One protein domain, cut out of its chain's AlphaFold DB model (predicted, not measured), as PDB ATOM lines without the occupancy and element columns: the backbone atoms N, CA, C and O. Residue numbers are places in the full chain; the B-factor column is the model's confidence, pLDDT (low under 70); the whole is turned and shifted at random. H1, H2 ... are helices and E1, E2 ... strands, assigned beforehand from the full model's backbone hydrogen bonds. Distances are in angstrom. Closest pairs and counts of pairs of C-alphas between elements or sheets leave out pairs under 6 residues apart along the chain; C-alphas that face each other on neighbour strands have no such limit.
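AT A GLANCE: This is residues 290 to 351 of the 442 residues of the protein "GIY endonuclease n1 TaxGibberella zeae PH-1 RepIDA5J044_GIBZE" of Fusarium pseudograminearum CS3220 (UniProt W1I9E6). A small antiparallel sheet of three strands has two helices on one face: H1 covers E2 and E1 along the strands, and H2 packs by the edge strand E3, beside the strands. A long loop, residues 294 to 307, joins E1 to E2 at one end of the longest dimension, with H2 toward the other end. The printed part has 62 residues, with two named helices and three named strands in the order E1 E2 H1 H2 E3; the sheet's order is E2 E1 E3, and the class is mixed, helices and strands. The whole is compact, with a radius of gyration of the C-alphas of 10.6 A and a rounded outline of 29 by 21 by 19 A.

IN THESE COORDINATES: The inner strand E1 is residues 290 to 293, 9.7 A from first to last C-alpha, and begins with C-alpha 290 at (200.096, 40.610, 117.515). The edge strands are E2, residues 308 to 311, 9.9 A, and E3, residues 346 to 350, 13.3 A, which ends with C-alpha 350 at (200.926, 39.760, 111.632). H1 is residues 314 to 323, 14.2 A, with C-alpha 314 at (196.352, 33.042, 114.016). H2 is residues 330 to 338, 12.5 A.

HOW THE PARTS SIT: E1 and E3 are antiparallel at 164 degrees, with N 290 and O 349 at 2.8 A and N 347 and O 292 at 2.9 A, within hydrogen-bond range. E2 and E1, a hairpin, are antiparallel at 146 degrees, with N 291 and O 309 at 2.8 A. H1 is on the sheet at a height of 9.6 A, over E1 and only just over E2, where 3 of its C-alphas fall; on the local plane it runs along the strands, at 19 degrees to E1. The closest C-alphas of H1 and E2 are those of Cys 317 and Phe 311, 5.8 A apart. H1 and E3 are near each other, with 5 pairs of C-alphas within 10 A. H2 is on the same face at a height of 7.2 A, over none of the strands; its closest C-alpha pair with E3 is Ile 337 and Lys 349, 5.4 A. H1 and H2 only just touch, with 3 pairs of C-alphas within 8 A, the closest being Met 318 and Arg 330 at 7.7 A. They run opposite ways at a steep tilt of 69.9 degrees, only just short of about perpendicular. E2, H1, H2 and E3 form a split strand-helix-strand unit, two strands running the same way with E1 between them in the sheet; its crossover is right-handed. Two layers, helices on one face of a sheet, are made by H1 and H2 and the sheet. In H1 and H2 every O i to N i+4 pair is within hydrogen-bond range.

THE WHOLE: The C-alphas farthest apart are those of Ala 303 and Asp 331, 30.2 A. The printed part has no cut, and the link from E1 to E2, 14 residues, is long. The mean pLDDT of the printed part is 85.6; residue 351 is under 70.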
ATOM      1  N   GLU A 290     200.176  39.616 116.461       90.62
ATOM      2  CA  GLU A 290     200.096  40.610 117.515       90.62
ATOM      3  C   GLU A 290     198.649  41.095 117.622       90.62
ATOM      4  O   GLU A 290     198.000  41.404 116.618       90.62
ATOM      5  N   LEU A 291     198.124  41.118 118.841       91.12
ATOM      6  CA  LEU A 291     196.776  41.564 119.162       91.12
ATOM      7  C   LEU A 291     196.882  42.792 120.058       91.12
ATOM      8  O   LEU A 291     197.133  42.678 121.255       91.12
ATOM      9  N   GLU A 292     196.690  43.963 119.471       92.19
ATOM     10  CA  GLU A 292     196.640  45.232 120.186       92.19
ATOM     11  C   GLU A 292     195.251  45.405 120.815       92.19
ATOM     12  O   GLU A 292     194.225  45.350 120.124       92.19
ATOM     13  N   ILE A 293     195.211  45.600 122.133       91.12
ATOM     14  CA  ILE A 293     193.989  45.844 122.899       91.12
ATOM     15  C   ILE A 293     193.775  47.356 122.977       91.12
ATOM     16  O   ILE A 293     194.456  48.052 123.726       91.12
ATOM     17  N   LYS A 294     192.816  47.878 122.212       88.56
ATOM     18  CA  LYS A 294     192.528  49.316 122.182       88.56
ATOM     19  C   LYS A 294     191.783  49.780 123.430       88.56
ATOM     20  O   LYS A 294     191.035  49.024 124.051       88.56
ATOM     21  N   GLU A 295     191.949  51.063 123.743       82.44
ATOM     22  CA  GLU A 295     191.181  51.744 124.783       82.44
ATOM     23  C   GLU A 295     189.669  51.574 124.575       82.44
ATOM     24  O   GLU A 295     189.170  51.558 123.447       82.44
ATOM     25  N   GLY A 296     188.932  51.398 125.675       80.12
ATOM     26  CA  GLY A 296     187.490  51.118 125.638       80.12
ATOM     27  C   GLY A 296     187.110  49.661 125.331       80.12
ATOM     28  O   GLY A 296     185.954  49.383 125.015       80.12
ATOM     29  N   ASN A 297     188.047  48.710 125.398       86.62
ATOM     30  CA  ASN A 297     187.721  47.282 125.326       86.62
ATOM     31  C   ASN A 297     186.946  46.827 126.581       86.62
ATOM     32  O   ASN A 297     187.363  47.116 127.696       86.62
ATOM     33  N   THR A 298     185.819  46.131 126.421       86.06
ATOM     34  CA  THR A 298     184.972  45.672 127.543       86.06
ATOM     35  C   THR A 298     185.171  44.196 127.898       86.06
ATOM     36  O   THR A 298     184.542  43.707 128.832       86.06
ATOM     37  N   PHE A 299     186.011  43.471 127.151       84.81
ATOM     38  CA  PHE A 299     186.212  42.022 127.282       84.81
ATOM     39  C   PHE A 299     187.460  41.652 128.091       84.81
ATOM     40  O   PHE A 299     187.667  40.482 128.400       84.81
ATOM     41  N   VAL A 300     188.299  42.631 128.426       85.69
ATOM     42  CA  VAL A 300     189.534  42.452 129.202       85.69
ATOM     43  C   VAL A 300     189.586  43.457 130.350       85.69
ATOM     44  O   VAL A 300     188.864  44.454 130.343       85.69
ATOM     45  N   SER A 301     190.433  43.199 131.347       82.75
ATOM     46  CA  SER A 301     190.598  44.096 132.495       82.75
ATOM     47  C   SER A 301     191.197  45.448 132.086       82.75
ATOM     48  O   SER A 301     191.946  45.536 131.111       82.75
ATOM     49  N   GLU A 302     190.914  46.499 132.866       76.06
ATOM     50  CA  GLU A 302     191.476  47.848 132.651       76.06
ATOM     51  C   GLU A 302     193.009  47.835 132.549       76.06
ATOM     52  O   GLU A 302     193.577  48.528 131.714       76.06
ATOM     53  N   ALA A 303     193.684  46.976 133.320       78.31
ATOM     54  CA  ALA A 303     195.142  46.853 133.312       78.31
ATOM     55  C   ALA A 303     195.721  46.294 131.996       78.31
ATOM     56  O   ALA A 303     196.903  46.473 131.724       78.31
ATOM     57  N   SER A 304     194.918  45.589 131.191       77.75
ATOM     58  CA  SER A 304     195.344  45.015 129.905       77.75
ATOM     59  C   SER A 304     195.047  45.921 128.708       77.75
ATOM     60  O   SER A 304     195.466  45.612 127.593       77.75
ATOM     61  N   LYS A 305     194.332  47.035 128.904       83.44
ATOM     62  CA  LYS A 305     194.086  48.015 127.839       83.44
ATOM     63  C   LYS A 305     195.389  48.715 127.457       83.44
ATOM     64  O   LYS A 305     196.310  48.822 128.267       83.44
ATOM     65  N   GLY A 306     195.522  49.061 126.180       78.38
ATOM     66  CA  GLY A 306     196.740  49.642 125.616       78.38
ATOM     67  C   GLY A 306     197.907  48.659 125.443       78.38
ATOM     68  O   GLY A 306     198.935  49.044 124.890       78.38
ATOM     69  N   HIS A 307     197.771  47.396 125.871       86.38
ATOM     70  CA  HIS A 307     198.813  46.380 125.723       86.38
ATOM     71  C   HIS A 307     198.638  45.549 124.446       86.38
ATOM     72  O   HIS A 307     197.527  45.324 123.958       86.38
ATOM     73  N   THR A 308     199.760  45.037 123.940       90.38
ATOM     74  CA  THR A 308     199.797  44.123 122.795       90.38
ATOM     75  C   THR A 308     200.140  42.718 123.259       90.38
ATOM     76  O   THR A 308     201.210  42.476 123.817       90.38
ATOM     77  N   LEU A 309     199.242  41.772 122.992       89.81
ATOM     78  CA  LEU A 309     199.479  40.351 123.224       89.81
ATOM     79  C   LEU A 309     200.144  39.722 122.000       89.81
ATOM     80  O   LEU A 309     199.802  40.047 120.862       89.81
ATOM     81  N   LYS A 310     201.075  38.798 122.235       89.44
ATOM     82  CA  LYS A 310     201.795  38.081 121.178       89.44
ATOM     83  C   LYS A 310     201.361  36.626 121.145       89.44
ATOM     84  O   LYS A 310     201.395  35.940 122.163       89.44
ATOM     85  N   PHE A 311     200.995  36.165 119.959       83.94
ATOM     86  CA  PHE A 311     200.579  34.799 119.693       83.94
ATOM     87  C   PHE A 311     201.513  34.170 118.671       83.94
ATOM     88  O   PHE A 311     201.872  34.795 117.676       83.94
ATOM     89  N   ASP A 312     201.843  32.903 118.878       72.56
ATOM     90  CA  ASP A 312     202.572  32.075 117.914       72.56
ATOM     91  C   ASP A 312     201.764  31.798 116.633       72.56
ATOM     92  O   ASP A 312     202.314  31.350 115.624       72.56
ATOM     93  N   SER A 313     200.448  32.053 116.653       76.94
ATOM     94  CA  SER A 313     199.566  31.713 115.553       76.94
ATOM     95  C   SER A 313     198.281  32.528 115.453       76.94
ATOM     96  O   SER A 313     197.707  32.992 116.434       76.94
ATOM     97  N   LEU A 314     197.732  32.593 114.233       81.69
ATOM     98  CA  LEU A 314     196.352  33.042 114.016       81.69
ATOM     99  C   LEU A 314     195.339  32.139 114.737       81.69
ATOM    100  O   LEU A 314     194.283  32.606 115.143       81.69
ATOM    101  N   THR A 315     195.642  30.847 114.883       81.88
ATOM    102  CA  THR A 315     194.748  29.888 115.545       81.88
ATOM    103  C   THR A 315     194.685  30.135 117.053       81.88
ATOM    104  O   THR A 315     193.589  30.243 117.583       81.88
ATOM    105  N   SER A 316     195.826  30.314 117.718       83.62
ATOM    106  CA  SER A 316     195.928  30.599 119.153       83.62
ATOM    107  C   SER A 316     195.367  31.979 119.485       83.62
ATOM    108  O   SER A 316     194.644  32.126 120.465       83.62
ATOM    109  N   CYS A 317     195.561  32.969 118.606       89.25
ATOM    110  CA  CYS A 317     194.856  34.249 118.700       89.25
ATOM    111  C   CYS A 317     193.322  34.064 118.638       89.25
ATOM    112  O   CYS A 317     192.585  34.635 119.441       89.25
ATOM    113  N   MET A 318     192.817  33.223 117.726       90.12
ATOM    114  CA  MET A 318     191.382  32.914 117.640       90.12
ATOM    115  C   MET A 318     190.855  32.122 118.844       90.12
ATOM    116  O   MET A 318     189.694  32.294 119.211       90.12
ATOM    117  N   GLU A 319     191.661  31.243 119.435       91.19
ATOM    118  CA  GLU A 319     191.316  30.503 120.654       91.19
ATOM    119  C   GLU A 319     191.234  31.434 121.861       91.19
ATOM    120  O   GLU A 319     190.266  31.355 122.613       91.19
ATOM    121  N   TYR A 320     192.170  32.380 121.982       93.00
ATOM    122  CA  TYR A 320     192.111  33.438 122.986       93.00
ATOM    123  C   TYR A 320     190.830  34.272 122.852       93.00
ATOM    124  O   TYR A 320     190.072  34.394 123.811       93.00
ATOM    125  N   LEU A 321     190.525  34.771 121.645       91.94
ATOM    126  CA  LEU A 321     189.286  35.522 121.388       91.94
ATOM    127  C   LEU A 321     188.037  34.687 121.711       91.94
ATOM    128  O   LEU A 321     187.093  35.194 122.314       91.94
ATOM    129  N   ARG A 322     188.048  33.391 121.380       92.44
ATOM    130  CA  ARG A 322     186.954  32.470 121.713       92.44
ATOM    131  C   ARG A 322     186.794  32.288 123.222       92.44
ATOM    132  O   ARG A 322     185.660  32.222 123.684       92.44
ATOM    133  N   GLY A 323     187.895  32.240 123.973       89.81
ATOM    134  CA  GLY A 323     187.891  32.210 125.438       89.81
ATOM    135  C   GLY A 323     187.227  33.441 126.064       89.81
ATOM    136  O   GLY A 323     186.615  33.329 127.119       89.81
ATOM    137  N   LEU A 324     187.258  34.584 125.371       90.12
ATOM    138  CA  LEU A 324     186.541  35.812 125.743       90.12
ATOM    139  C   LEU A 324     185.078  35.850 125.253       90.12
ATOM    140  O   LEU A 324     184.408  36.873 125.374       90.12
ATOM    141  N   GLY A 325     184.576  34.764 124.653       88.94
ATOM    142  CA  GLY A 325     183.235  34.695 124.063       88.94
ATOM    143  C   GLY A 325     183.116  35.319 122.666       88.94
ATOM    144  O   GLY A 325     182.016  35.389 122.117       88.94
ATOM    145  N   LEU A 326     184.225  35.745 122.050       90.81
ATOM    146  CA  LEU A 326     184.242  36.351 120.718       90.81
ATOM    147  C   LEU A 326     184.530  35.298 119.641       90.81
ATOM    148  O   LEU A 326     185.626  34.748 119.544       90.81
ATOM    149  N   ILE A 327     183.548  35.039 118.776       88.94
ATOM    150  CA  ILE A 327     183.671  34.051 117.698       88.94
ATOM    151  C   ILE A 327     183.857  34.767 116.359       88.94
ATOM    152  O   ILE A 327     182.971  35.474 115.883       88.94
ATOM    153  N   ILE A 328     184.995  34.530 115.705       87.81
ATOM    154  CA  ILE A 328     185.290  35.029 114.357       87.81
ATOM    155  C   ILE A 328     185.779  33.892 113.456       87.81
ATOM    156  O   ILE A 328     186.498  32.995 113.890       87.81
ATOM    157  N   LYS A 329     185.386  33.900 112.176       87.50
ATOM    158  CA  LYS A 329     185.897  32.938 111.186       87.50
ATOM    159  C   LYS A 329     187.326  33.304 110.774       87.50
ATOM    160  O   LYS A 329     187.628  34.479 110.568       87.50
ATOM    161  N   ARG A 330     188.171  32.294 110.540       78.19
ATOM    162  CA  ARG A 330     189.589  32.463 110.161       78.19
ATOM    163  C   ARG A 330     189.788  33.376 108.950       78.19
ATOM    164  O   ARG A 330     190.624  34.279 108.985       78.19
ATOM    165  N   ASP A 331     188.988  33.189 107.904       73.62
ATOM    166  CA  ASP A 331     189.083  34.000 106.682       73.62
ATOM    167  C   ASP A 331     188.694  35.461 106.930       73.62
ATOM    168  O   ASP A 331     189.262  36.378 106.337       73.62
ATOM    169  N   THR A 332     187.751  35.691 107.848       83.38
ATOM    170  CA  THR A 332     187.307  37.041 108.223       83.38
ATOM    171  C   THR A 332     188.381  37.761 109.024       83.38
ATOM    172  O   THR A 332     188.713  38.895 108.693       83.38
ATOM    173  N   LEU A 333     188.989  37.085 110.002       83.69
ATOM    174  CA  LEU A 333     190.096  37.647 110.774       83.69
ATOM    175  C   LEU A 333     191.312  37.933 109.879       83.69
ATOM    176  O   LEU A 333     191.890  39.012 109.940       83.69
ATOM    177  N   THR A 334     191.623  37.026 108.949       79.19
ATOM    178  CA  THR A 334     192.669  37.237 107.934       79.19
ATOM    179  C   THR A 334     192.384  38.462 107.066       79.19
ATOM    180  O   THR A 334     193.296  39.224 106.749       79.19
ATOM    181  N   LYS A 335     191.123  38.668 106.658       81.50
ATOM    182  CA  LYS A 335     190.717  39.864 105.916       81.50
ATOM    183  C   LYS A 335     190.901  41.117 106.765       81.50
ATOM    184  O   LYS A 335     191.400  42.097 106.236       81.50
ATOM    185  N   TYR A 336     190.521  41.074 108.040       88.19
ATOM    186  CA  TYR A 336     190.604  42.216 108.952       88.19
ATOM    187  C   TYR A 336     192.049  42.630 109.213       88.19
ATOM    188  O   TYR A 336     192.328  43.817 109.132       88.19
ATOM    189  N   ILE A 337     192.962  41.669 109.389       82.75
ATOM    190  CA  ILE A 337     194.405  41.936 109.486       82.75
ATOM    191  C   ILE A 337     194.907  42.683 108.240       82.75
ATOM    192  O   ILE A 337     195.630  43.661 108.353       82.75
ATOM    193  N   LYS A 338     194.487  42.267 107.036       76.62
ATOM    194  CA  LYS A 338     194.936  42.891 105.775       76.62
ATOM    195  C   LYS A 338     194.455  44.325 105.571       76.62
ATOM    196  O   LYS A 338     195.117  45.076 104.869       76.62
ATOM    197  N   ILE A 339     193.273  44.657 106.081       84.38
ATOM    198  CA  ILE A 339     192.672  45.994 105.946       84.38
ATOM    199  C   ILE A 339     192.789  46.806 107.243       84.38
ATOM    200  O   ILE A 339     192.107  47.817 107.377       84.38
ATOM    201  N   GLU A 340     193.566  46.306 108.209       86.50
ATOM    202  CA  GLU A 340     193.759  46.881 109.547       86.50
ATOM    203  C   GLU A 340     192.448  47.237 110.269       86.50
ATOM    204  O   GLU A 340     192.337  48.221 111.004       86.50
ATOM    205  N   LYS A 341     191.410  46.420 110.062       91.25
ATOM    206  CA  LYS A 341     190.092  46.656 110.650       91.25
ATOM    207  C   LYS A 341     190.049  46.174 112.096       91.25
ATOM    208  O   LYS A 341     190.315  45.010 112.384       91.25
ATOM    209  N   VAL A 342     189.603  47.066 112.976       91.50
ATOM    210  CA  VAL A 342     189.370  46.787 114.397       91.50
ATOM    211  C   VAL A 342     188.158  45.862 114.580       91.50
ATOM    212  O   VAL A 342     187.115  46.039 113.944       91.50
ATOM    213  N   PHE A 343     188.288  44.885 115.474       91.00
ATOM    214  CA  PHE A 343     187.252  43.931 115.867       91.00
ATOM    215  C   PHE A 343     187.026  44.016 117.377       91.00
ATOM    216  O   PHE A 343     187.900  43.620 118.131       91.00
ATOM    217  N   HIS A 344     185.883  44.547 117.828       88.19
ATOM    218  CA  HIS A 344     185.569  44.734 119.260       88.19
ATOM    219  C   HIS A 344     186.714  45.375 120.069       88.19
ATOM    220  O   HIS A 344     187.086  44.878 121.124       88.19
ATOM    221  N   ASN A 345     187.299  46.461 119.552       91.25
ATOM    222  CA  ASN A 345     188.463  47.135 120.147       91.25
ATOM    223  C   ASN A 345     189.714  46.245 120.283       91.25
ATOM    224  O   ASN A 345     190.602  46.537 121.076       91.25
ATOM    225  N   PHE A 346     189.822  45.198 119.466       90.50
ATOM    226  CA  PHE A 346     191.059  44.477 119.194       90.50
ATOM    227  C   PHE A 346     191.550  44.787 117.778       90.50
ATOM    228  O   PHE A 346     190.773  44.745 116.818       90.50
ATOM    229  N   LEU A 347     192.839  45.076 117.623       91.44
ATOM    230  CA  LEU A 347     193.492  45.213 116.323       91.44
ATOM    231  C   LEU A 347     194.531  44.104 116.157       91.44
ATOM    232  O   LEU A 347     195.515  44.042 116.884       91.44
ATOM    233  N   CYS A 348     194.299  43.219 115.190       89.12
ATOM    234  CA  CYS A 348     195.205  42.116 114.886       89.12
ATOM    235  C   CYS A 348     196.173  42.504 113.770       89.12
ATOM    236  O   CYS A 348     195.740  42.981 112.719       89.12
ATOM    237  N   LYS A 349     197.457  42.206 113.957       88.06
ATOM    238  CA  LYS A 349     198.522  42.369 112.961       88.06
ATOM    239  C   LYS A 349     199.336  41.084 112.876       88.06
ATOM    240  O   LYS A 349     199.460  40.359 113.857       88.06
ATOM    241  N   TYR A 350     199.876  40.774 111.703       80.88
ATOM    242  CA  TYR A 350     200.926  39.760 111.632       80.88
ATOM    243  C   TYR A 350     202.218  40.374 112.168       80.88
ATOM    244  O   TYR A 350     202.539  41.495 111.787       80.88
ATOM    245  N   SER A 351     202.951  39.656 113.018       69.69
ATOM    246  CA  SER A 351     204.304  40.069 113.389       69.69
ATOM    247  C   SER A 351     205.188  40.064 112.141       69.69
ATOM    248  O   SER A 351     205.062  39.147 111.313       69.69
TER     249      SER A 351